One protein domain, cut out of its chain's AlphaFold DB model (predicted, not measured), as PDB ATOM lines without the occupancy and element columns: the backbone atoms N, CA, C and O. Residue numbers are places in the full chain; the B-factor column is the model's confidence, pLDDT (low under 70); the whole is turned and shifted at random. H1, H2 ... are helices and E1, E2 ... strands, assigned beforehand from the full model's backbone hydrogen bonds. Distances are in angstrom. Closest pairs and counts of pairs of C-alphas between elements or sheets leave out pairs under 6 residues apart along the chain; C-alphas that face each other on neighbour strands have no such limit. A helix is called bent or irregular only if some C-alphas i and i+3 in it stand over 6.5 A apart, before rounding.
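This is residues 425 to 607 of the 923 residues of a protein of Rotaria sp. Silwood1 (UniProt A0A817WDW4). Helices H4, H8 and H9 lie side by side in a row that makes the core, H8 in the middle, with H3 folded back beside H4 and a tiny parallel sheet near one side of the row. Round this core sit the corner H1 and H2, the pair H6 and H7, and the hairpin H10 and H11, where residues 569 to 577 stick out. The printed part has 183 residues with eleven named helices and three named strands, in the order H1 H2 H3 H4 E1 H5 H6 H7 H8 E2 H9 H10 H11 E3; the class is mostly helix. The whole is compact, with a radius of gyration of the C-alphas of 17.3 A, and spans 47 by 46 by 29 A.

H1, residues 425 to 432, and H2, residues 435 to 440, only just touch, only at the corner, with 3 pairs of C-alphas within 8 A, the closest those of Leu 432 and Leu 438, 6.3 A. H3, residues 443 to 456, and H4, residues 459 to 467, form a helical hairpin at a shallow tilt of 21 degrees, the closest C-alphas being those of Gly 450 and Ile 462, 5.9 A. H5, residues 476 to 479, touches residues 447 to 451 of H3 alone, the closest C-alphas being those of Leu 479 and Gln 451, 5.3 A. H6, residues 482 to 488, only just touches residues 497 to 501 alone of H7, residues 494 to 505, with 3 pairs within 8 A, the closest C-alphas those of Met 485 and Ser 500, 6.9 A. The hub is H8, residues 515 to 524, which touches H4, H7 and H9, residues 545 to 558. The closest C-alphas of H8 and H4 are those of Gly 522 and Glu 463, 3.9 A. Those of H8 and H9 are Val 524 and Trp 558, 5.7 A. H10, residues 561 to 570, and H11, residues 575 to 589, form a helical hairpin, closest at the C-alphas of Gln 568 and Lys 575, 7.0 A. The sheet runs E1, residues 473 to 475, E2, residues 535 to 537, E3, residues 605 to 607, in parallel, with N 474 and O 535 at 2.9 A and N 536 and O 606 at 2.8 A, within hydrogen-bond range. No named helix is on this sheet. It holds two strand-helix-strand units, parallel neighbour strands with helices between: E1, H5 to H8, E2; and E2, H9 to H11, E3. Every O i to N i+4 pair is within hydrogen-bond range in H1, H2, H8 and H11, against 9 of 10 in H3, 4 of 5 in H4, 7 of 8 in H7, 7 of 10 in H9, 0 of 3 in H6 and 1 of 6 in H10, while H5 is too short for one; O i to N i+3 pairs number 1 of 4 in H6 and 4 of 7 in H10.

H1 begins at C-alpha 425, (223.179, 140.046, 214.857), and E3 ends at C-alpha 607, (215.279, 156.027, 194.611). H3 is 20.7 A long, H9 20.9 A and H11 20.8 A. H6 is irregular, with C-alphas 485 and 488 at 7.1 A; H9 and H10 only just are, at 6.9 A for 552 and 555 and 6.8 A for 562 and 565.

The C-alphas of His 490 and Lys 569, the two farthest apart, are 52.6 A apart. The printed part has no cut. The link from H11 to E3, residues 590 to 604, is long. The mean pLDDT of the printed part is 80.0, and 28 residues are under 70, among them residues 481 to 500.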
ATOM      1  N   GLU A 425     224.352 139.699 215.664       84.12
ATOM      2  CA  GLU A 425     223.179 140.046 214.857       84.12
ATOM      3  C   GLU A 425     221.886 140.130 215.687       84.12
ATOM      4  O   GLU A 425     221.144 141.108 215.594       84.12
ATOM      5  N   ARG A 426     221.635 139.152 216.572       85.25
ATOM      6  CA  ARG A 426     220.434 139.124 217.428       85.25
ATOM      7  C   ARG A 426     220.371 140.314 218.379       85.25
ATOM      8  O   ARG A 426     219.302 140.891 218.579       85.25
ATOM      9  N   TYR A 427     221.503 140.664 218.986       84.25
ATOM     10  CA  TYR A 427     221.585 141.801 219.892       84.25
ATOM     11  C   TYR A 427     221.419 143.121 219.139       84.25
ATOM     12  O   TYR A 427     220.646 143.974 219.575       84.25
ATOM     13  N   LEU A 428     222.073 143.266 217.982       87.19
ATOM     14  CA  LEU A 428     221.897 144.437 217.129       87.19
ATOM     15  C   LEU A 428     220.436 144.592 216.691       87.19
ATOM     16  O   LEU A 428     219.866 145.668 216.848       87.19
ATOM     17  N   HIS A 429     219.802 143.520 216.215       87.25
ATOM     18  CA  HIS A 429     218.400 143.538 215.806       87.25
ATOM     19  C   HIS A 429     217.471 143.951 216.960       87.25
ATOM     20  O   HIS A 429     216.618 144.819 216.781       87.25
ATOM     21  N   SER A 430     217.690 143.422 218.172       85.88
ATOM     22  CA  SER A 430     216.965 143.844 219.383       85.88
ATOM     23  C   SER A 430     217.149 145.337 219.690       85.88
ATOM     24  O   SER A 430     216.184 146.022 220.031       85.88
ATOM     25  N   CYS A 431     218.361 145.874 219.519       84.06
ATOM     26  CA  CYS A 431     218.624 147.304 219.700       84.06
ATOM     27  C   CYS A 431     217.886 148.155 218.657       84.06
ATOM     28  O   CYS A 431     217.279 149.168 219.002       84.06
ATOM     29  N   LEU A 432     217.895 147.734 217.388       86.38
ATOM     30  CA  LEU A 432     217.226 148.438 216.289       86.38
ATOM     31  C   LEU A 432     215.694 148.433 216.429       86.38
ATOM     32  O   LEU A 432     215.032 149.359 215.972       86.38
ATOM     33  N   GLN A 433     215.107 147.453 217.119       87.12
ATOM     34  CA  GLN A 433     213.668 147.436 217.411       87.12
ATOM     35  C   GLN A 433     213.239 148.474 218.463       87.12
ATOM     36  O   GLN A 433     212.049 148.770 218.612       87.12
ATOM     37  N   GLN A 434     214.187 149.074 219.186       84.25
ATOM     38  CA  GLN A 434     213.900 150.043 220.236       84.25
ATOM     39  C   GLN A 434     213.902 151.469 219.678       84.25
ATOM     40  O   GLN A 434     214.944 152.088 219.465       84.25
ATOM     41  N   LYS A 435     212.702 152.037 219.496       79.00
ATOM     42  CA  LYS A 435     212.506 153.376 218.904       79.00
ATOM     43  C   LYS A 435     213.331 154.482 219.574       79.00
ATOM     44  O   LYS A 435     213.840 155.361 218.884       79.00
ATOM     45  N   HIS A 436     213.476 154.435 220.900       75.81
ATOM     46  CA  HIS A 436     214.255 155.425 221.646       75.81
ATOM     47  C   HIS A 436     215.755 155.350 221.305       75.81
ATOM     48  O   HIS A 436     216.372 156.389 221.068       75.81
ATOM     49  N   ILE A 437     216.313 154.137 221.171       72.50
ATOM     50  CA  ILE A 437     217.704 153.914 220.752       72.50
ATOM     51  C   ILE A 437     217.917 154.502 219.359       72.50
ATOM     52  O   ILE A 437     218.787 155.357 219.199       72.50
ATOM     53  N   LEU A 438     217.073 154.148 218.384       74.06
ATOM     54  CA  LEU A 438     217.167 154.674 217.016       74.06
ATOM     55  C   LEU A 438     217.129 156.206 216.962       74.06
ATOM     56  O   LEU A 438     217.958 156.812 216.291       74.06
ATOM     57  N   SER A 439     216.213 156.840 217.706       70.44
ATOM     58  CA  SER A 439     216.088 158.305 217.727       70.44
ATOM     59  C   SER A 439     217.268 159.026 218.389       70.44
ATOM     60  O   SER A 439     217.510 160.193 218.103       70.44
ATOM     61  N   SER A 440     218.000 158.336 219.269       68.81
ATOM     62  CA  SER A 440     219.161 158.878 219.987       68.81
ATOM     63  C   SER A 440     220.503 158.545 219.326       68.81
ATOM     64  O   SER A 440     221.538 159.083 219.719       68.81
ATOM     65  N   THR A 441     220.503 157.659 218.325       66.69
ATOM     66  CA  THR A 441     221.732 157.173 217.698       66.69
ATOM     67  C   THR A 441     222.278 158.198 216.695       66.69
ATOM     68  O   THR A 441     221.549 158.626 215.798       66.69
ATOM     69  N   PRO A 442     223.568 158.579 216.783       71.81
ATOM     70  CA  PRO A 442     224.194 159.471 215.815       71.81
ATOM     71  C   PRO A 442     224.114 158.936 214.379       71.81
ATOM     72  O   PRO A 442     224.427 157.776 214.107       71.81
ATOM     73  N   SER A 443     223.769 159.814 213.436       66.38
ATOM     74  CA  SER A 443     223.641 159.511 212.002       66.38
ATOM     75  C   SER A 443     224.897 158.878 211.395       66.38
ATOM     76  O   SER A 443     224.819 157.980 210.560       66.38
ATOM     77  N   ASN A 444     226.073 159.320 211.841       74.25
ATOM     78  CA  ASN A 444     227.360 158.807 211.386       74.25
ATOM     79  C   ASN A 444     227.660 157.382 211.885       74.25
ATOM     80  O   ASN A 444     228.514 156.719 211.303       74.25
ATOM     81  N   LEU A 445     226.986 156.902 212.937       81.25
ATOM     82  CA  LEU A 445     227.224 155.565 213.476       81.25
ATOM     83  C   LEU A 445     226.727 154.488 212.512       81.25
ATOM     84  O   LEU A 445     227.454 153.532 212.277       81.25
ATOM     85  N   PHE A 446     225.557 154.676 211.898       86.12
ATOM     86  CA  PHE A 446     224.995 153.737 210.920       86.12
ATOM     87  C   PHE A 446     225.891 153.578 209.689       86.12
ATOM     88  O   PHE A 446     226.143 152.457 209.254       86.12
ATOM     89  N   TYR A 447     226.451 154.682 209.182       86.81
ATOM     90  CA  TYR A 447     227.454 154.623 208.116       86.81
ATOM     91  C   TYR A 447     228.720 153.882 208.563       86.81
ATOM     92  O   TYR A 447     229.197 153.015 207.840       86.81
ATOM     93  N   SER A 448     229.237 154.157 209.768       83.19
ATOM     94  CA  SER A 448     230.399 153.428 210.300       83.19
ATOM     95  C   SER A 448     230.132 151.937 210.497       83.19
ATOM     96  O   SER A 448     231.015 151.128 210.241       83.19
ATOM     97  N   MET A 449     228.933 151.564 210.949       86.06
ATOM     98  CA  MET A 449     228.539 150.165 211.109       86.06
ATOM     99  C   MET A 449     228.422 149.467 209.756       86.06
ATOM    100  O   MET A 449     228.885 148.342 209.628       86.06
ATOM    101  N   GLY A 450     227.874 150.139 208.740       87.75
ATOM    102  CA  GLY A 450     227.819 149.607 207.377       87.75
ATOM    103  C   GLY A 450     229.209 149.395 206.771       87.75
ATOM    104  O   GLY A 450     229.498 148.320 206.254       87.75
ATOM    105  N   GLN A 451     230.102 150.379 206.911       86.12
ATOM    106  CA  GLN A 451     231.490 150.271 206.448       86.12
ATOM    107  C   GLN A 451     232.237 149.122 207.137       86.12
ATOM    108  O   GLN A 451     232.917 148.342 206.471       86.12
ATOM    109  N   GLU A 452     232.102 148.999 208.462       84.56
ATOM    110  CA  GLU A 452     232.752 147.933 209.228       84.56
ATOM    111  C   GLU A 452     232.146 146.557 208.901       84.56
ATOM    112  O   GLU A 452     232.888 145.592 208.763       84.56
ATOM    113  N   ALA A 453     230.828 146.459 208.699       85.88
ATOM    114  CA  ALA A 453     230.171 145.215 208.294       85.88
ATOM    115  C   ALA A 453     230.658 144.735 206.916       85.88
ATOM    116  O   ALA A 453     231.000 143.564 206.769       85.88
ATOM    117  N   ILE A 454     230.788 145.640 205.935       85.38
ATOM    118  CA  ILE A 454     231.383 145.319 204.623       85.38
ATOM    119  C   ILE A 454     232.834 144.860 204.789       85.38
ATOM    120  O   ILE A 454     233.232 143.857 204.201       85.38
ATOM    121  N   PHE A 455     233.621 145.555 205.615       80.88
ATOM    122  CA  PHE A 455     235.009 145.175 205.890       80.88
ATOM    123  C   PHE A 455     235.125 143.776 206.521       80.88
ATOM    124  O   PHE A 455     236.044 143.025 206.200       80.88
ATOM    125  N   MET A 456     234.184 143.412 207.394       78.56
ATOM    126  CA  MET A 456     234.132 142.111 208.067       78.56
ATOM    127  C   MET A 456     233.480 140.997 207.237       78.56
ATOM    128  O   MET A 456     233.514 139.847 207.664       78.56
ATOM    129  N   ASN A 457     232.933 141.305 206.055       82.81
ATOM    130  CA  ASN A 457     232.091 140.405 205.256       82.81
ATOM    131  C   ASN A 457     230.784 139.964 205.953       82.81
ATOM    132  O   ASN A 457     230.246 138.904 205.644       82.81
ATOM    133  N   GLU A 458     230.255 140.786 206.860       86.81
ATOM    134  CA  GLU A 458     229.007 140.545 207.603       86.81
ATOM    135  C   GLU A 458     227.820 141.199 206.872       86.81
ATOM    136  O   GLU A 458     227.209 142.163 207.339       86.81
ATOM    137  N   TYR A 459     227.527 140.734 205.656       86.19
ATOM    138  CA  TYR A 459     226.609 141.421 204.740       86.19
ATOM    139  C   TYR A 459     225.135 141.388 205.173       86.19
ATOM    140  O   TYR A 459     224.392 142.322 204.869       86.19
ATOM    141  N   GLN A 460     224.715 140.400 205.968       86.75
ATOM    142  CA  GLN A 460     223.373 140.346 206.569       86.75
ATOM    143  C   GLN A 460     223.099 141.571 207.461       86.75
ATOM    144  O   GLN A 460     221.970 142.049 207.574       86.75
ATOM    145  N   ILE A 461     224.149 142.146 208.052       90.31
ATOM    146  CA  ILE A 461     224.039 143.361 208.861       90.31
ATOM    147  C   ILE A 461     223.697 144.575 207.987       90.31
ATOM    148  O   ILE A 461     223.013 145.483 208.452       90.31
ATOM    149  N   ILE A 462     224.096 144.591 206.711       91.81
ATOM    150  CA  ILE A 462     223.742 145.663 205.769       91.81
ATOM    151  C   ILE A 462     222.237 145.682 205.505       91.81
ATOM    152  O   ILE A 462     221.627 146.752 205.569       91.81
ATOM    153  N   GLU A 463     221.632 144.509 205.296       92.38
ATOM    154  CA  GLU A 463     220.177 144.368 205.177       92.38
ATOM    155  C   GLU A 463     219.473 144.954 206.413       92.38
ATOM    156  O   GLU A 463     218.610 145.827 206.287       92.38
ATOM    157  N   LEU A 464     219.893 144.534 207.613       92.25
ATOM    158  CA  LEU A 464     219.340 144.995 208.891       92.25
ATOM    159  C   LEU A 464     219.474 146.512 209.082       92.25
ATOM    160  O   LEU A 464     218.515 147.184 209.467       92.25
ATOM    161  N   LEU A 465     220.648 147.077 208.804       92.81
ATOM    162  CA  LEU A 465     220.896 148.511 208.958       92.81
ATOM    163  C   LEU A 465     220.005 149.348 208.037       92.81
ATOM    164  O   LEU A 465     219.473 150.374 208.467       92.81
ATOM    165  N   ILE A 466     219.819 148.914 206.788       94.25
ATOM    166  CA  ILE A 466     218.980 149.618 205.810       94.25
ATOM    167  C   ILE A 466     217.497 149.478 206.172       94.25
ATOM    168  O   ILE A 466     216.765 150.474 206.152       94.25
ATOM    169  N   ALA A 467     217.065 148.288 206.598       93.62
ATOM    170  CA  ALA A 467     215.686 148.037 207.008       93.62
ATOM    171  C   ALA A 467     215.234 148.937 208.173       93.62
ATOM    172  O   ALA A 467     214.071 149.352 208.220       93.62
ATOM    173  N   TYR A 468     216.151 149.296 209.080       92.69
ATOM    174  CA  TYR A 468     215.908 150.156 210.249       92.69
ATOM    175  C   TYR A 468     216.548 151.549 210.138       92.69
ATOM    176  O   TYR A 468     216.726 152.233 211.147       92.69
ATOM    177  N   TRP A 469     216.884 151.998 208.923       92.31
ATOM    178  CA  TRP A 469     217.656 153.225 208.724       92.31
ATOM    179  C   TRP A 469     217.007 154.462 209.389       92.31
ATOM    180  O   TRP A 469     215.843 154.777 209.104       92.31
ATOM    181  N   PRO A 470     217.724 155.195 210.264       89.00
ATOM    182  CA  PRO A 470     217.119 156.197 211.145       89.00
ATOM    183  C   PRO A 470     216.981 157.578 210.496       89.00
ATOM    184  O   PRO A 470     216.367 158.469 211.078       89.00
ATOM    185  N   LEU A 471     217.551 157.788 209.305       90.06
ATOM    186  CA  LEU A 471     217.546 159.082 208.618       90.06
ATOM    187  C   LEU A 471     216.597 159.079 207.431       90.06
ATOM    188  O   LEU A 471     216.291 158.042 206.859       90.06
ATOM    189  N   VAL A 472     216.196 160.275 207.010       92.38
ATOM    190  CA  VAL A 472     215.367 160.463 205.812       92.38
ATOM    191  C   VAL A 472     216.127 160.113 204.530       92.38
ATOM    192  O   VAL A 472     215.514 159.645 203.573       92.38
ATOM    193  N   TYR A 473     217.447 160.309 204.520       94.00
ATOM    194  CA  TYR A 473     218.303 160.175 203.343       94.00
ATOM    195  C   TYR A 473     219.398 159.124 203.572       94.00
ATOM    196  O   TYR A 473     220.020 159.099 204.640       94.00
ATOM    197  N   LEU A 474     219.643 158.286 202.566       94.06
ATOM    198  CA  LEU A 474     220.731 157.312 202.517       94.06
ATOM    199  C   LEU A 474     221.559 157.516 201.243       94.06
ATOM    200  O   LEU A 474     221.056 157.336 200.138       94.06
ATOM    201  N   GLU A 475     222.837 157.849 201.409       92.00
ATOM    202  CA  GLU A 475     223.820 157.911 200.324       92.00
ATOM    203  C   GLU A 475     224.597 156.596 200.268       92.00
ATOM    204  O   GLU A 475     225.415 156.316 201.148       92.00
ATOM    205  N   ILE A 476     224.379 155.792 199.226       90.44
ATOM    206  CA  ILE A 476     224.955 154.439 199.146       90.44
ATOM    207  C   ILE A 476     226.482 154.479 199.098       90.44
ATOM    208  O   ILE A 476     227.142 153.697 199.777       90.44
ATOM    209  N   TYR A 477     227.061 155.452 198.393       85.88
ATOM    210  CA  TYR A 477     228.516 155.591 198.304       85.88
ATOM    211  C   TYR A 477     229.189 155.803 199.675       85.88
ATOM    212  O   TYR A 477     230.336 155.403 199.857       85.88
ATOM    213  N   ARG A 478     228.488 156.385 200.664       86.06
ATOM    214  CA  ARG A 478     229.024 156.592 202.022       86.06
ATOM    215  C   ARG A 478     229.036 155.321 202.867       86.06
ATOM    216  O   ARG A 478     229.740 155.287 203.874       86.06
ATOM    217  N   LEU A 479     228.280 154.289 202.484       85.56
ATOM    218  CA  LEU A 479     228.344 152.978 203.136       85.56
ATOM    219  C   LEU A 479     229.616 152.207 202.767       85.56
ATOM    220  O   LEU A 479     230.002 151.311 203.507       85.56
ATOM    221  N   LEU A 480     230.285 152.553 201.664       82.69
ATOM    222  CA  LEU A 480     231.445 151.812 201.171       82.69
ATOM    223  C   LEU A 480     232.737 152.235 201.909       82.69
ATOM    224  O   LEU A 480     232.936 153.431 202.147       82.69
ATOM    225  N   PRO A 481     233.631 151.297 202.286       69.06
ATOM    226  CA  PRO A 481     234.875 151.633 202.979       69.06
ATOM    227  C   PRO A 481     235.855 152.408 202.079       69.06
ATOM    228  O   PRO A 481     236.107 152.025 200.935       69.06
ATOM    229  N   LEU A 482     236.480 153.460 202.623       54.62
ATOM    230  CA  LEU A 482     237.481 154.284 201.919       54.62
ATOM    231  C   LEU A 482     238.723 153.480 201.483       54.62
ATOM    232  O   LEU A 482     239.300 153.757 200.437       54.62
ATOM    233  N   SER A 483     239.110 152.446 202.239       46.53
ATOM    234  CA  SER A 483     240.271 151.597 201.929       46.53
ATOM    235  C   SER A 483     240.092 150.746 200.668       46.53
ATOM    236  O   SER A 483     241.071 150.437 199.996       46.53
ATOM    237  N   SER A 484     238.854 150.398 200.307       42.75
ATOM    238  CA  SER A 484     238.534 149.672 199.068       42.75
ATOM    239  C   SER A 484     238.605 150.541 197.809       42.75
ATOM    240  O   SER A 484     238.645 149.995 196.712       42.75
ATOM    241  N   MET A 485     238.648 151.873 197.944       42.03
ATOM    242  CA  MET A 485     238.739 152.802 196.808       42.03
ATOM    243  C   MET A 485     240.186 153.166 196.428       42.03
ATOM    244  O   MET A 485     240.413 153.759 195.379       42.03
ATOM    245  N   LEU A 486     241.178 152.793 197.248       38.22
ATOM    246  CA  LEU A 486     242.574 153.227 197.091       38.22
ATOM    247  C   LEU A 486     243.419 152.377 196.129       38.22
ATOM    248  O   LEU A 486     244.544 152.762 195.827       38.22
ATOM    249  N   PHE A 487     242.906 151.264 195.599       35.12
ATOM    250  CA  PHE A 487     243.708 150.410 194.712       35.12
ATOM    251  C   PHE A 487     243.977 150.999 193.315       35.12
ATOM    252  O   PHE A 487     244.839 150.468 192.627       35.12
ATOM    253  N   ASN A 488     243.330 152.105 192.913       34.09
ATOM    254  CA  ASN A 488     243.484 152.690 191.569       34.09
ATOM    255  C   ASN A 488     243.712 154.221 191.543       34.09
ATOM    256  O   ASN A 488     243.474 154.859 190.524       34.09
ATOM    257  N   ALA A 489     244.206 154.844 192.618       31.67
ATOM    258  CA  ALA A 489     244.389 156.306 192.673       31.67
ATOM    259  C   ALA A 489     245.696 156.827 192.023       31.67
ATOM    260  O   ALA A 489     246.201 157.890 192.385       31.67
ATOM    261  N   HIS A 490     246.240 156.107 191.041       34.84
ATOM    262  CA  HIS A 490     247.264 156.617 190.128       34.84
ATOM    263  C   HIS A 490     246.675 156.753 188.724       34.84
ATOM    264  O   HIS A 490     247.088 156.040 187.822       34.84
ATOM    265  N   ASN A 491     245.673 157.620 188.558       33.50
ATOM    266  CA  ASN A 491     245.447 158.433 187.360       33.50
ATOM    267  C   ASN A 491     244.219 159.332 187.556       33.50
ATOM    268  O   ASN A 491     243.254 158.984 188.226       33.50
ATOM    269  N   GLN A 492     244.299 160.546 187.017       39.88
ATOM    270  CA  GLN A 492     243.223 161.528 187.056       39.88
ATOM    271  C   GLN A 492     242.103 161.120 186.091       39.88
ATOM    272  O   GLN A 492     242.291 161.272 184.887       39.88
ATOM    273  N   GLN A 493     240.937 160.712 186.603       41.25
ATOM    274  CA  GLN A 493     239.620 160.954 185.995       41.25
ATOM    275  C   GLN A 493     238.480 160.573 186.955       41.25
ATOM    276  O   GLN A 493     238.554 159.599 187.692       41.25
ATOM    277  N   GLN A 494     237.409 161.370 186.946       44.25
ATOM    278  CA  GLN A 494     236.220 161.196 187.792       44.25
ATOM    279  C   GLN A 494     235.405 159.935 187.423       44.25
ATOM    280  O   GLN A 494     234.622 159.446 188.234       44.25
ATOM    281  N   ASP A 495     235.609 159.406 186.213       42.28
ATOM    282  CA  ASP A 495     234.926 158.217 185.692       42.28
ATOM    283  C   ASP A 495     235.526 156.900 186.239       42.28
ATOM    284  O   ASP A 495     234.783 155.942 186.459       42.28
ATOM    285  N   ASP A 496     236.823 156.868 186.584       52.19
ATOM    286  CA  ASP A 496     237.491 155.682 187.158       52.19
ATOM    287  C   ASP A 496     237.001 155.356 188.585       52.19
ATOM    288  O   ASP A 496     236.952 154.194 189.001       52.19
ATOM    289  N   GLU A 497     236.596 156.380 189.343       54.75
ATOM    290  CA  GLU A 497     236.055 156.240 190.701       54.75
ATOM    291  C   GLU A 497     234.656 155.597 190.688       54.75
ATOM    292  O   GLU A 497     234.374 154.692 191.478       54.75
ATOM    293  N   ILE A 498     233.795 156.008 189.746       57.62
ATOM    294  CA  ILE A 498     232.427 155.483 189.586       57.62
ATOM    295  C   ILE A 498     232.466 153.999 189.195       57.62
ATOM    296  O   ILE A 498     231.746 153.185 189.781       57.62
ATOM    297  N   ASP A 499     233.349 153.625 188.268       61.25
ATOM    298  CA  ASP A 499     233.511 152.233 187.837       61.25
ATOM    299  C   ASP A 499     234.077 151.329 188.941       61.25
ATOM    300  O   ASP A 499     233.715 150.153 189.034       61.25
ATOM    301  N   SER A 500     234.928 151.865 189.819       67.19
ATOM    302  CA  SER A 500     235.435 151.150 190.997       67.19
ATOM    303  C   SER A 500     234.328 150.881 192.027       67.19
ATOM    304  O   SER A 500     234.211 149.772 192.559       67.19
ATOM    305  N   ILE A 501     233.453 151.867 192.256       74.44
ATOM    306  CA  ILE A 501     232.292 151.756 193.151       74.44
ATOM    307  C   ILE A 501     231.289 150.719 192.634       74.44
ATOM    308  O   ILE A 501     230.844 149.859 193.399       74.44
ATOM    309  N   ALA A 502     230.952 150.770 191.343       72.56
ATOM    310  CA  ALA A 502     230.024 149.823 190.734       72.56
ATOM    311  C   ALA A 502     230.546 148.377 190.834       72.56
ATOM    312  O   ALA A 502     229.816 147.480 191.257       72.56
ATOM    313  N   LYS A 503     231.841 148.160 190.560       77.38
ATOM    314  CA  LYS A 503     232.490 146.845 190.715       77.38
ATOM    315  C   LYS A 503     232.434 146.317 192.146       77.38
ATOM    316  O   LYS A 503     232.293 145.112 192.338       77.38
ATOM    317  N   LEU A 504     232.546 147.188 193.151       79.25
ATOM    318  CA  LEU A 504     232.473 146.782 194.553       79.25
ATOM    319  C   LEU A 504     231.060 146.321 194.936       79.25
ATOM    320  O   LEU A 504     230.916 145.302 195.609       79.25
ATOM    321  N   LEU A 505     230.030 147.042 194.485       82.81
ATOM    322  CA  LEU A 505     228.627 146.692 194.736       82.81
ATOM    323  C   LEU A 505     228.230 145.358 194.084       82.81
ATOM    324  O   LEU A 505     227.408 144.625 194.633       82.81
ATOM    325  N   GLU A 506     228.834 145.037 192.941       83.06
ATOM    326  CA  GLU A 506     228.534 143.851 192.126       83.06
ATOM    327  C   GLU A 506     229.472 142.672 192.369       83.06
ATOM    328  O   GLU A 506     229.327 141.610 191.752       83.06
ATOM    329  N   LYS A 507     230.452 142.839 193.256       81.81
ATOM    330  CA  LYS A 507     231.389 141.777 193.590       81.81
ATOM    331  C   LYS A 507     230.616 140.586 194.157       81.81
ATOM    332  O   LYS A 507     229.971 140.697 195.198       81.81
ATOM    333  N   LYS A 508     230.723 139.440 193.478       82.19
ATOM    334  CA  LYS A 508     230.143 138.181 193.951       82.19
ATOM    335  C   LYS A 508     230.785 137.749 195.265       82.19
ATOM    336  O   LYS A 508     232.011 137.722 195.396       82.19
ATOM    337  N   LEU A 509     229.931 137.385 196.205       80.50
ATOM    338  CA  LEU A 509     230.249 136.862 197.519       80.50
ATOM    339  C   LEU A 509     230.311 135.324 197.476       80.50
ATOM    340  O   LEU A 509     229.897 134.723 196.480       80.50
ATOM    341  N   PRO A 510     230.856 134.659 198.513       74.44
ATOM    342  CA  PRO A 510     231.029 133.201 198.521       74.44
ATOM    343  C   PRO A 510     229.731 132.400 198.339       74.44
ATOM    344  O   PRO A 510     229.765 131.285 197.829       74.44
ATOM    345  N   ASP A 511     228.595 132.973 198.732       73.50
ATOM    346  CA  ASP A 511     227.251 132.408 198.567       73.50
ATOM    347  C   ASP A 511     226.625 132.711 197.186       73.50
ATOM    348  O   ASP A 511     225.510 132.283 196.898       73.50
ATOM    349  N   GLY A 512     227.343 133.430 196.317       78.25
ATOM    350  CA  GLY A 512     226.896 133.847 194.990       78.25
ATOM    351  C   GLY A 512     226.100 135.155 194.955       78.25
ATOM    352  O   GLY A 512     225.817 135.628 193.852       78.25
ATOM    353  N   SER A 513     225.777 135.744 196.112       83.56
ATOM    354  CA  SER A 513     225.105 137.044 196.229       83.56
ATOM    355  C   SER A 513     226.072 138.214 196.007       83.56
ATOM    356  O   SER A 513     227.275 138.029 195.816       83.56
ATOM    357  N   THR A 514     225.557 139.436 196.005       88.25
ATOM    358  CA  THR A 514     226.308 140.684 195.851       88.25
ATOM    359  C   THR A 514     225.913 141.681 196.939       88.25
ATOM    360  O   THR A 514     224.870 141.552 197.580       88.25
ATOM    361  N   LEU A 515     226.721 142.722 197.156       88.62
ATOM    362  CA  LEU A 515     226.384 143.759 198.137       88.62
ATOM    363  C   LEU A 515     225.091 144.505 197.760       88.62
ATOM    364  O   LEU A 515     224.322 144.883 198.648       88.62
ATOM    365  N   ILE A 516     224.820 144.686 196.461       89.38
ATOM    366  CA  ILE A 516     223.556 145.280 196.002       89.38
ATOM    367  C   ILE A 516     222.340 144.406 196.351       89.38
ATOM    368  O   ILE A 516     221.292 144.970 196.663       89.38
ATOM    369  N   ASP A 517     222.482 143.077 196.413       88.25
ATOM    370  CA  ASP A 517     221.401 142.187 196.857       88.25
ATOM    371  C   ASP A 517     221.032 142.474 198.319       88.25
ATOM    372  O   ASP A 517     219.871 142.718 198.630       88.25
ATOM    373  N   TYR A 518     222.006 142.565 199.228       90.38
ATOM    374  CA  TYR A 518     221.726 142.886 200.637       90.38
ATOM    375  C   TYR A 518     221.125 144.288 200.825       90.38
ATOM    376  O   TYR A 518     220.242 144.487 201.663       90.38
ATOM    377  N   ILE A 519     221.552 145.260 200.011       92.31
ATOM    378  CA  ILE A 519     220.940 146.596 199.977       92.31
ATOM    379  C   ILE A 519     219.478 146.500 199.532       92.31
ATOM    380  O   ILE A 519     218.598 147.071 200.179       92.31
ATOM    381  N   ALA A 520     219.208 145.765 198.452       91.06
ATOM    382  CA  ALA A 520     217.865 145.582 197.924       91.06
ATOM    383  C   ALA A 520     216.944 144.887 198.937       91.06
ATOM    384  O   ALA A 520     215.838 145.368 199.190       91.06
ATOM    385  N   MET A 521     217.427 143.831 199.591       90.44
ATOM    386  CA  MET A 521     216.711 143.127 200.654       90.44
ATOM    387  C   MET A 521     216.376 144.063 201.818       90.44
ATOM    388  O   MET A 521     215.219 144.121 202.231       90.44
ATOM    389  N   GLY A 522     217.320 144.899 202.262       92.94
ATOM    390  CA  GLY A 522     217.065 145.889 203.314       92.94
ATOM    391  C   GLY A 522     215.990 146.916 202.940       92.94
ATOM    392  O   GLY A 522     215.185 147.314 203.783       92.94
ATOM    393  N   LEU A 523     215.929 147.327 201.668       94.25
ATOM    394  CA  LEU A 523     214.903 148.250 201.172       94.25
ATOM    395  C   LEU A 523     213.514 147.611 201.106       94.25
ATOM    396  O   LEU A 523     212.530 148.251 201.481       94.25
ATOM    397  N   VAL A 524     213.417 146.362 200.644       93.38
ATOM    398  CA  VAL A 524     212.139 145.634 200.599       93.38
ATOM    399  C   VAL A 524     211.655 145.292 202.012       93.38
ATOM    400  O   VAL A 524     210.457 145.387 202.283       93.38
ATOM    401  N   ASN A 525     212.583 145.010 202.930       92.88
ATOM    402  CA  ASN A 525     212.326 144.740 204.346       92.88
ATOM    403  C   ASN A 525     212.257 146.000 205.223       92.88
ATOM    404  O   ASN A 525     212.266 145.894 206.453       92.88
ATOM    405  N   LYS A 526     212.143 147.199 204.631       93.44
ATOM    406  CA  LYS A 526     212.051 148.455 205.386       93.44
ATOM    407  C   LYS A 526     210.967 148.383 206.464       93.44
ATOM    408  O   LYS A 526     209.774 148.243 206.185       93.44
ATOM    409  N   HIS A 527     211.366 148.629 207.710       91.88
ATOM    410  CA  HIS A 527     210.441 148.650 208.831       91.88
ATOM    411  C   HIS A 527     209.500 149.861 208.747       91.88
ATOM    412  O   HIS A 527     209.932 151.018 208.653       91.88
ATOM    413  N   LYS A 528     208.188 149.610 208.835       88.00
ATOM    414  CA  LYS A 528     207.144 150.630 208.641       88.00
ATOM    415  C   LYS A 528     207.244 151.810 209.614       88.00
ATOM    416  O   LYS A 528     207.100 152.950 209.191       88.00
ATOM    417  N   SER A 529     207.444 151.542 210.904       86.25
ATOM    418  CA  SER A 529     207.323 152.545 211.980       86.25
ATOM    419  C   SER A 529     208.646 152.996 212.602       86.25
ATOM    420  O   SER A 529     208.643 153.921 213.415       86.25
ATOM    421  N   LEU A 530     209.754 152.331 212.260       89.56
ATOM    422  CA  LEU A 530     211.062 152.542 212.896       89.56
ATOM    423  C   LEU A 530     212.091 153.127 211.927       89.56
ATOM    424  O   LEU A 530     212.890 153.959 212.336       89.56
ATOM    425  N   SER A 531     212.030 152.765 210.641       90.62
ATOM    426  CA  SER A 531     212.870 153.390 209.623       90.62
ATOM    427  C   SER A 531     212.280 154.721 209.163       90.62
ATOM    428  O   SER A 531     211.123 154.786 208.730       90.62
ATOM    429  N   CYS A 532     213.107 155.765 209.201       91.12
ATOM    430  CA  CYS A 532     212.775 157.097 208.698       91.12
ATOM    431  C   CYS A 532     213.129 157.276 207.217       91.12
ATOM    432  O   CYS A 532     212.895 158.355 206.679       91.12
ATOM    433  N   LEU A 533     213.680 156.245 206.566       93.88
ATOM    434  CA  LEU A 533     214.185 156.311 205.199       93.88
ATOM    435  C   LEU A 533     213.097 156.701 204.198       93.88
ATOM    436  O   LEU A 533     212.074 156.027 204.091       93.88
ATOM    437  N   LYS A 534     213.346 157.773 203.443       94.94
ATOM    438  CA  LYS A 534     212.477 158.242 202.350       94.94
ATOM    439  C   LYS A 534     213.219 158.438 201.039       94.94
ATOM    440  O   LYS A 534     212.573 158.458 199.999       94.94
ATOM    441  N   VAL A 535     214.537 158.623 201.069       96.25
ATOM    442  CA  VAL A 535     215.353 158.844 199.873       96.25
ATOM    443  C   VAL A 535     216.600 157.974 199.928       96.25
ATOM    444  O   VAL A 535     217.327 158.004 200.918       96.25
ATOM    445  N   VAL A 536     216.847 157.230 198.857       95.62
ATOM    446  CA  VAL A 536     218.059 156.433 198.648       95.62
ATOM    447  C   VAL A 536     218.740 156.934 197.389       95.62
ATOM    448  O   VAL A 536     218.091 157.063 196.351       95.62
ATOM    449  N   ASP A 537     220.029 157.226 197.484       92.81
ATOM    450  CA  ASP A 537     220.782 157.883 196.428       92.81
ATOM    451  C   ASP A 537     221.958 157.034 195.930       92.81
ATOM    452  O   ASP A 537     222.918 156.769 196.660       92.81
ATOM    453  N   PHE A 538     221.850 156.642 194.659       89.19
ATOM    454  CA  PHE A 538     222.810 155.873 193.874       89.19
ATOM    455  C   PHE A 538     223.502 156.717 192.786       89.19
ATOM    456  O   PHE A 538     224.181 156.152 191.931       89.19
ATOM    457  N   HIS A 539     223.378 158.055 192.766       77.94
ATOM    458  CA  HIS A 539     223.875 158.876 191.643       77.94
ATOM    459  C   HIS A 539     225.389 158.753 191.369       77.94
ATOM    460  O   HIS A 539     225.830 159.053 190.264       77.94
ATOM    461  N   ARG A 540     226.194 158.317 192.353       74.62
ATOM    462  CA  ARG A 540     227.646 158.063 192.202       74.62
ATOM    463  C   ARG A 540     227.999 156.602 191.922       74.62
ATOM    464  O   ARG A 540     229.169 156.243 191.940       74.62
ATOM    465  N   CYS A 541     226.997 155.761 191.702       71.62
ATOM    466  CA  CYS A 541     227.149 154.321 191.513       71.62
ATOM    467  C   CYS A 541     226.703 153.872 190.107       71.62
ATOM    468  O   CYS A 541     226.643 152.681 189.826       71.62
ATOM    469  N   SER A 542     226.335 154.803 189.222       63.00
ATOM    470  CA  SER A 542     225.367 154.566 188.146       63.00
ATOM    471  C   SER A 542     225.910 154.052 186.801       63.00
ATOM    472  O   SER A 542     225.194 154.106 185.800       63.00
ATOM    473  N   SER A 543     227.136 153.517 186.741       64.75
ATOM    474  CA  SER A 543     227.711 153.038 185.471       64.75
ATOM    475  C   SER A 543     227.303 151.614 185.081       64.75
ATOM    476  O   SER A 543     227.383 151.273 183.900       64.75
ATOM    477  N   SER A 544     226.812 150.792 186.021       74.38
ATOM    478  CA  SER A 544     226.593 149.369 185.747       74.38
ATOM    479  C   SER A 544     225.149 148.944 185.456       74.38
ATOM    480  O   SER A 544     224.166 149.307 186.116       74.38
ATOM    481  N   ILE A 545     225.061 148.074 184.451       75.94
ATOM    482  CA  ILE A 545     223.864 147.381 183.982       75.94
ATOM    483  C   ILE A 545     223.292 146.468 185.065       75.94
ATOM    484  O   ILE A 545     222.071 146.397 185.221       75.94
ATOM    485  N   GLN A 546     224.149 145.741 185.782       77.12
ATOM    486  CA  GLN A 546     223.701 144.727 186.730       77.12
ATOM    487  C   GLN A 546     223.059 145.389 187.955       77.12
ATOM    488  O   GLN A 546     221.924 145.063 188.288       77.12
ATOM    489  N   MET A 547     223.689 146.412 188.529       81.50
ATOM    490  CA  MET A 547     223.119 147.223 189.603       81.50
ATOM    491  C   MET A 547     221.790 147.868 189.189       81.50
ATOM    492  O   MET A 547     220.829 147.864 189.956       81.50
ATOM    493  N   THR A 548     221.709 148.377 187.954       81.50
ATOM    494  CA  THR A 548     220.462 148.929 187.409       81.50
ATOM    495  C   THR A 548     219.347 147.879 187.430       81.50
ATOM    496  O   THR A 548     218.263 148.163 187.935       81.50
ATOM    497  N   LYS A 549     219.608 146.648 186.969       81.44
ATOM    498  CA  LYS A 549     218.621 145.552 187.023       81.44
ATOM    499  C   LYS A 549     218.139 145.282 188.446       81.44
ATOM    500  O   LYS A 549     216.934 145.203 188.661       81.44
ATOM    501  N   GLU A 550     219.057 145.178 189.403       83.56
ATOM    502  CA  GLU A 550     218.720 144.870 190.799       83.56
ATOM    503  C   GLU A 550     217.838 145.947 191.441       83.56
ATOM    504  O   GLU A 550     216.824 145.646 192.071       83.56
ATOM    505  N   ILE A 551     218.139 147.223 191.195       88.88
ATOM    506  CA  ILE A 551     217.330 148.346 191.689       88.88
ATOM    507  C   ILE A 551     215.906 148.307 191.108       88.88
ATOM    508  O   ILE A 551     214.927 148.519 191.827       88.88
ATOM    509  N   PHE A 552     215.759 148.010 189.814       88.94
ATOM    510  CA  PHE A 552     214.441 147.949 189.171       88.94
ATOM    511  C   PHE A 552     213.652 146.673 189.482       88.94
ATOM    512  O   PHE A 552     212.446 146.630 189.239       88.94
ATOM    513  N   ARG A 553     214.279 145.665 190.094       89.56
ATOM    514  CA  ARG A 553     213.600 144.465 190.599       89.56
ATOM    515  C   ARG A 553     212.873 144.683 191.922       89.56
ATOM    516  O   ARG A 553     211.954 143.920 192.217       89.56
ATOM    517  N   LEU A 554     213.206 145.730 192.685       92.19
ATOM    518  CA  LEU A 554     212.605 146.016 194.001       92.19
ATOM    519  C   LEU A 554     211.063 145.962 194.024       92.19
ATOM    520  O   LEU A 554     210.512 145.314 194.918       92.19
ATOM    521  N   PRO A 555     210.329 146.560 193.061       92.06
ATOM    522  CA  PRO A 555     208.869 146.477 193.029       92.06
ATOM    523  C   PRO A 555     208.343 145.039 192.886       92.06
ATOM    524  O   PRO A 555     207.349 144.663 193.513       92.06
ATOM    525  N   LEU A 556     209.015 144.221 192.071       89.88
ATOM    526  CA  LEU A 556     208.625 142.832 191.840       89.88
ATOM    527  C   LEU A 556     209.010 141.932 193.025       89.88
ATOM    528  O   LEU A 556     208.200 141.090 193.420       89.88
ATOM    529  N   LEU A 557     210.181 142.165 193.633       90.25
ATOM    530  CA  LEU A 557     210.620 141.526 194.883       90.25
ATOM    531  C   LEU A 557     209.616 141.778 196.015       90.25
ATOM    532  O   LEU A 557     209.193 140.843 196.687       90.25
ATOM    533  N   TRP A 558     209.157 143.020 196.183       92.00
ATOM    534  CA  TRP A 558     208.169 143.385 197.207       92.00
ATOM    535  C   TRP A 558     206.797 142.734 196.997       92.00
ATOM    536  O   TRP A 558     206.061 142.515 197.962       92.00
ATOM    537  N   THR A 559     206.450 142.386 195.757       89.25
ATOM    538  CA  THR A 559     205.177 141.731 195.434       89.25
ATOM    539  C   THR A 559     205.203 140.254 195.832       89.25
ATOM    540  O   THR A 559     206.189 139.558 195.584       89.25
ATOM    541  N   LYS A 560     204.094 139.757 196.397       88.44
ATOM    542  CA  LYS A 560     203.955 138.345 196.787       88.44
ATOM    543  C   LYS A 560     204.127 137.393 195.595       88.44
ATOM    544  O   LYS A 560     203.527 137.669 194.546       88.44
ATOM    545  N   PRO A 561     204.841 136.260 195.747       87.25
ATOM    546  CA  PRO A 561     205.101 135.317 194.658       87.25
ATOM    547  C   PRO A 561     203.845 134.877 193.894       87.25
ATOM    548  O   PRO A 561     203.836 134.877 192.663       87.25
ATOM    549  N   GLU A 562     202.737 134.611 194.596       85.69
ATOM    550  CA  GLU A 562     201.481 134.134 193.997       85.69
ATOM    551  C   GLU A 562     200.791 135.203 193.139       85.69
ATOM    552  O   GLU A 562     199.969 134.892 192.278       85.69
ATOM    553  N   ARG A 563     201.116 136.482 193.368       84.38
ATOM    554  CA  ARG A 563     200.549 137.620 192.639       84.38
ATOM    555  C   ARG A 563     201.406 138.060 191.463       84.38
ATOM    556  O   ARG A 563     200.868 138.732 190.582       84.38
ATOM    557  N   ARG A 564     202.683 137.664 191.387       85.81
ATOM    558  CA  ARG A 564     203.597 138.074 190.304       85.81
ATOM    559  C   ARG A 564     203.058 137.705 188.924       85.81
ATOM    560  O   ARG A 564     203.034 138.543 188.031       85.81
ATOM    561  N   SER A 565     202.502 136.505 188.775       74.88
ATOM    562  CA  SER A 565     201.882 136.041 187.524       74.88
ATOM    563  C   SER A 565     200.629 136.839 187.119       74.88
ATOM    564  O   SER A 565     200.296 136.919 185.938       74.88
ATOM    565  N   SER A 566     199.949 137.482 188.076       73.88
ATOM    566  CA  SER A 566     198.745 138.293 187.836       73.88
ATOM    567  C   SER A 566     199.034 139.740 187.406       73.88
ATOM    568  O   SER A 566     198.132 140.429 186.919       73.88
ATOM    569  N   ILE A 567     200.294 140.186 187.510       74.25
ATOM    570  CA  ILE A 567     200.769 141.515 187.078       74.25
ATOM    571  C   ILE A 567     200.588 141.716 185.556       74.25
ATOM    572  O   ILE A 567     200.435 142.839 185.075       74.25
ATOM    573  N   GLN A 568     200.479 140.609 184.817       65.06
ATOM    574  CA  GLN A 568     200.311 140.510 183.366       65.06
ATOM    575  C   GLN A 568     199.221 141.414 182.760       65.06
ATOM    576  O   GLN A 568     199.355 141.830 181.615       65.06
ATOM    577  N   LYS A 569     198.141 141.739 183.488       62.34
ATOM    578  CA  LYS A 569     197.040 142.561 182.942       62.34
ATOM    579  C   LYS A 569     197.340 144.066 182.880       62.34
ATOM    580  O   LYS A 569     196.499 144.805 182.377       62.34
ATOM    581  N   ARG A 570     198.469 144.534 183.426       64.25
ATOM    582  CA  ARG A 570     198.741 145.969 183.638       64.25
ATOM    583  C   ARG A 570     199.995 146.505 182.937       64.25
ATOM    584  O   ARG A 570     200.295 147.672 183.127       64.25
ATOM    585  N   MET A 571     200.713 145.692 182.158       74.19
ATOM    586  CA  MET A 571     202.003 146.072 181.559       74.19
ATOM    587  C   MET A 571     201.970 146.090 180.031       74.19
ATOM    588  O   MET A 571     201.273 145.292 179.411       74.19
ATOM    589  N   TYR A 572     202.806 146.946 179.441       71.94
ATOM    590  CA  TYR A 572     202.991 147.079 177.990       71.94
ATOM    591  C   TYR A 572     203.987 146.063 177.382       71.94
ATOM    592  O   TYR A 572     204.291 146.123 176.191       71.94
ATOM    593  N   ILE A 573     204.500 145.120 178.177       75.56
ATOM    594  CA  ILE A 573     205.484 144.105 177.758       75.56
ATOM    595  C   ILE A 573     204.784 142.924 177.079       75.56
ATOM    596  O   ILE A 573     203.702 142.509 177.500       75.56
ATOM    597  N   GLU A 574     205.408 142.346 176.045       76.94
ATOM    598  CA  GLU A 574     204.874 141.160 175.368       76.94
ATOM    599  C   GLU A 574     204.648 140.006 176.363       76.94
ATOM    600  O   GLU A 574     205.536 139.631 177.132       76.94
ATOM    601  N   LYS A 575     203.458 139.394 176.323       77.19
ATOM    602  CA  LYS A 575     203.028 138.370 177.289       77.19
ATOM    603  C   LYS A 575     204.028 137.218 177.457       77.19
ATOM    604  O   LYS A 575     204.285 136.797 178.582       77.19
ATOM    605  N   ASN A 576     204.588 136.710 176.358       79.81
ATOM    606  CA  ASN A 576     205.544 135.601 176.398       79.81
ATOM    607  C   ASN A 576     206.862 136.001 177.073       79.81
ATOM    608  O   ASN A 576     207.427 135.221 177.837       79.81
ATOM    609  N   LYS A 577     207.322 137.231 176.825       78.44
ATOM    610  CA  LYS A 577     208.545 137.789 177.407       78.44
ATOM    611  C   LYS A 577     208.385 138.053 178.893       78.44
ATOM    612  O   LYS A 577     209.175 137.550 179.682       78.44
ATOM    613  N   LEU A 578     207.281 138.694 179.280       81.94
ATOM    614  CA  LEU A 578     206.952 138.926 180.683       81.94
ATOM    615  C   LEU A 578     206.838 137.614 181.477       81.94
ATOM    616  O   LEU A 578     207.330 137.536 182.598       81.94
ATOM    617  N   ASN A 579     206.229 136.572 180.903       82.50
ATOM    618  CA  ASN A 579     206.154 135.265 181.562       82.50
ATOM    619  C   ASN A 579     207.544 134.648 181.754       82.50
ATOM    620  O   ASN A 579     207.883 134.263 182.868       82.50
ATOM    621  N   LYS A 580     208.371 134.621 180.700       83.50
ATOM    622  CA  LYS A 580     209.748 134.113 180.768       83.50
ATOM    623  C   LYS A 580     210.596 134.896 181.775       83.50
ATOM    624  O   LYS A 580     211.399 134.313 182.501       83.50
ATOM    625  N   TYR A 581     210.397 136.209 181.830       84.69
ATOM    626  CA  TYR A 581     211.026 137.090 182.801       84.69
ATOM    627  C   TYR A 581     210.630 136.725 184.235       84.69
ATOM    628  O   TYR A 581     211.505 136.492 185.066       84.69
ATOM    629  N   ILE A 582     209.327 136.616 184.519       85.00
ATOM    630  CA  ILE A 582     208.813 136.260 185.850       85.00
ATOM    631  C   ILE A 582     209.265 134.851 186.259       85.00
ATOM    632  O   ILE A 582     209.612 134.643 187.418       85.00
ATOM    633  N   GLU A 583     209.293 133.889 185.335       84.19
ATOM    634  CA  GLU A 583     209.804 132.535 185.589       84.19
ATOM    635  C   GLU A 583     211.288 132.552 185.972       84.19
ATOM    636  O   GLU A 583     211.664 131.982 186.996       84.19
ATOM    637  N   GLY A 584     212.124 133.256 185.199       83.44
ATOM    638  CA  GLY A 584     213.547 133.409 185.501       83.44
ATOM    639  C   GLY A 584     213.791 134.151 186.816       83.44
ATOM    640  O   GLY A 584     214.639 133.749 187.608       83.44
ATOM    641  N   PHE A 585     213.007 135.192 187.084       84.75
ATOM    642  CA  PHE A 585     213.049 135.924 188.343       84.75
ATOM    643  C   PHE A 585     212.681 135.025 189.530       84.75
ATOM    644  O   PHE A 585     213.434 134.945 190.495       84.75
ATOM    645  N   ASN A 586     211.565 134.295 189.450       83.44
ATOM    646  CA  ASN A 586     211.149 133.384 190.515       83.44
ATOM    647  C   ASN A 586     212.198 132.297 190.761       83.44
ATOM    648  O   ASN A 586     212.454 131.977 191.912       83.44
ATOM    649  N   TYR A 587     212.846 131.776 189.715       81.69
ATOM    650  CA  TYR A 587     213.939 130.814 189.867       81.69
ATOM    651  C   TYR A 587     215.132 131.393 190.647       81.69
ATOM    652  O   TYR A 587     215.669 130.725 191.527       81.69
ATOM    653  N   VAL A 588     215.529 132.641 190.364       77.25
ATOM    654  CA  VAL A 588     216.675 133.297 191.022       77.25
ATOM    655  C   VAL A 588     216.360 133.703 192.468       77.25
ATOM    656  O   VAL A 588     217.208 133.523 193.340       77.25
ATOM    657  N   TYR A 589     215.156 134.216 192.750       79.19
ATOM    658  CA  TYR A 589     214.822 134.796 194.062       79.19
ATOM    659  C   TYR A 589     213.979 133.910 194.983       79.19
ATOM    660  O   TYR A 589     213.684 134.325 196.104       79.19
ATOM    661  N   GLN A 590     213.650 132.675 194.585       82.38
ATOM    662  CA  GLN A 590     212.849 131.751 195.403       82.38
ATOM    663  C   GLN A 590     213.382 131.591 196.837       82.38
ATOM    664  O   GLN A 590     212.607 131.415 197.778       82.38
ATOM    665  N   TYR A 591     214.707 131.624 197.010       78.00
ATOM    666  CA  TYR A 591     215.335 131.509 198.325       78.00
ATOM    667  C   TYR A 591     215.106 132.756 199.194       78.00
ATOM    668  O   TYR A 591     214.799 132.623 200.380       78.00
ATOM    669  N   TYR A 592     215.185 133.948 198.594       78.31
ATOM    670  CA  TYR A 592     215.004 135.232 199.278       78.31
ATOM    671  C   TYR A 592     213.538 135.524 199.621       78.31
ATOM    672  O   TYR A 592     213.268 136.178 200.620       78.31
ATOM    673  N   ASP A 593     212.569 134.986 198.873       85.06
ATOM    674  CA  ASP A 593     211.137 135.212 199.145       85.06
ATOM    675  C   ASP A 593     210.715 134.821 200.576       85.06
ATOM    676  O   ASP A 593     209.790 135.399 201.142       85.06
ATOM    677  N   LYS A 594     211.416 133.876 201.218       84.50
ATOM    678  CA  LYS A 594     211.132 133.491 202.611       84.50
ATOM    679  C   LYS A 594     211.539 134.552 203.637       84.50
ATOM    680  O   LYS A 594     210.966 134.568 204.724       84.50
ATOM    681  N   SER A 595     212.530 135.386 203.327       82.25
ATOM    682  CA  SER A 595     213.029 136.442 204.216       82.25
ATOM    683  C   SER A 595     212.422 137.814 203.914       82.25
ATOM    684  O   SER A 595     212.686 138.765 204.646       82.25
ATOM    685  N   ILE A 596     211.593 137.930 202.871       87.06
ATOM    686  CA  ILE A 596     210.983 139.192 202.459       87.06
ATOM    687  C   ILE A 596     209.629 139.416 203.148       87.06
ATOM    688  O   ILE A 596     208.700 138.610 203.070       87.06
ATOM    689  N   ALA A 597     209.462 140.591 203.753       86.31
ATOM    690  CA  ALA A 597     208.189 141.080 204.270       86.31
ATOM    691  C   ALA A 597     207.306 141.638 203.130       86.31
ATOM    692  O   ALA A 597     207.062 142.847 203.038       86.31
ATOM    693  N   HIS A 598     206.834 140.756 202.241       89.50
ATOM    694  CA  HIS A 598     206.090 141.138 201.035       89.50
ATOM    695  C   HIS A 598     204.861 142.001 201.334       89.50
ATOM    696  O   HIS A 598     204.103 141.749 202.273       89.50
ATOM    697  N   GLU A 599     204.614 142.980 200.464       88.56
ATOM    698  CA  GLU A 599     203.460 143.882 200.524       88.56
ATOM    699  C   GLU A 599     203.327 144.681 201.838       88.56
ATOM    700  O   GLU A 599     202.249 145.189 202.168       88.56
ATOM    701  N   THR A 600     204.416 144.829 202.602       86.88
ATOM    702  CA  THR A 600     204.415 145.653 203.815       86.88
ATOM    703  C   THR A 600     204.134 147.110 203.451       86.88
ATOM    704  O   THR A 600     204.852 147.724 202.666       86.88
ATOM    705  N   ASN A 601     203.074 147.677 204.028       82.38
ATOM    706  CA  ASN A 601     202.627 149.034 203.721       82.38
ATOM    707  C   ASN A 601     203.487 150.082 204.450       82.38
ATOM    708  O   ASN A 601     203.247 150.344 205.632       82.38
ATOM    709  N   PHE A 602     204.453 150.686 203.756       89.81
ATOM    710  CA  PHE A 602     205.264 151.811 204.230       89.81
ATOM    711  C   PHE A 602     205.194 153.016 203.276       89.81
ATOM    712  O   PHE A 602     204.797 152.880 202.120       89.81
ATOM    713  N   GLU A 603     205.542 154.210 203.779       88.31
ATOM    714  CA  GLU A 603     205.561 155.440 202.970       88.31
ATOM    715  C   GLU A 603     206.473 155.294 201.741       88.31
ATOM    716  O   GLU A 603     207.518 154.649 201.852       88.31
ATOM    717  N   PRO A 604     206.135 155.915 200.593       91.75
ATOM    718  CA  PRO A 604     206.946 155.784 199.394       91.75
ATOM    719  C   PRO A 604     208.409 156.204 199.595       91.75
ATOM    720  O   PRO A 604     208.689 157.275 200.136       91.75
ATOM    721  N   ILE A 605     209.333 155.379 199.102       94.38
ATOM    722  CA  ILE A 605     210.772 155.642 199.076       94.38
ATOM    723  C   ILE A 605     211.148 156.123 197.680       94.38
ATOM    724  O   ILE A 605     210.906 155.446 196.680       94.38
ATOM    725  N   LYS A 606     211.788 157.285 197.617       95.12
ATOM    726  CA  LYS A 606     212.404 157.813 196.409       95.12
ATOM    727  C   LYS A 606     213.780 157.180 196.203       95.12
ATOM    728  O   LYS A 606     214.642 157.289 197.068       95.12
ATOM    729  N   ILE A 607     213.998 156.577 195.044       93.56
ATOM    730  CA  ILE A 607     215.279 156.027 194.611       93.56
ATOM    731  C   ILE A 607     215.835 156.945 193.527       93.56
ATOM    732  O   ILE A 607     215.244 157.073 192.455       93.56
TER     733      ILE A 607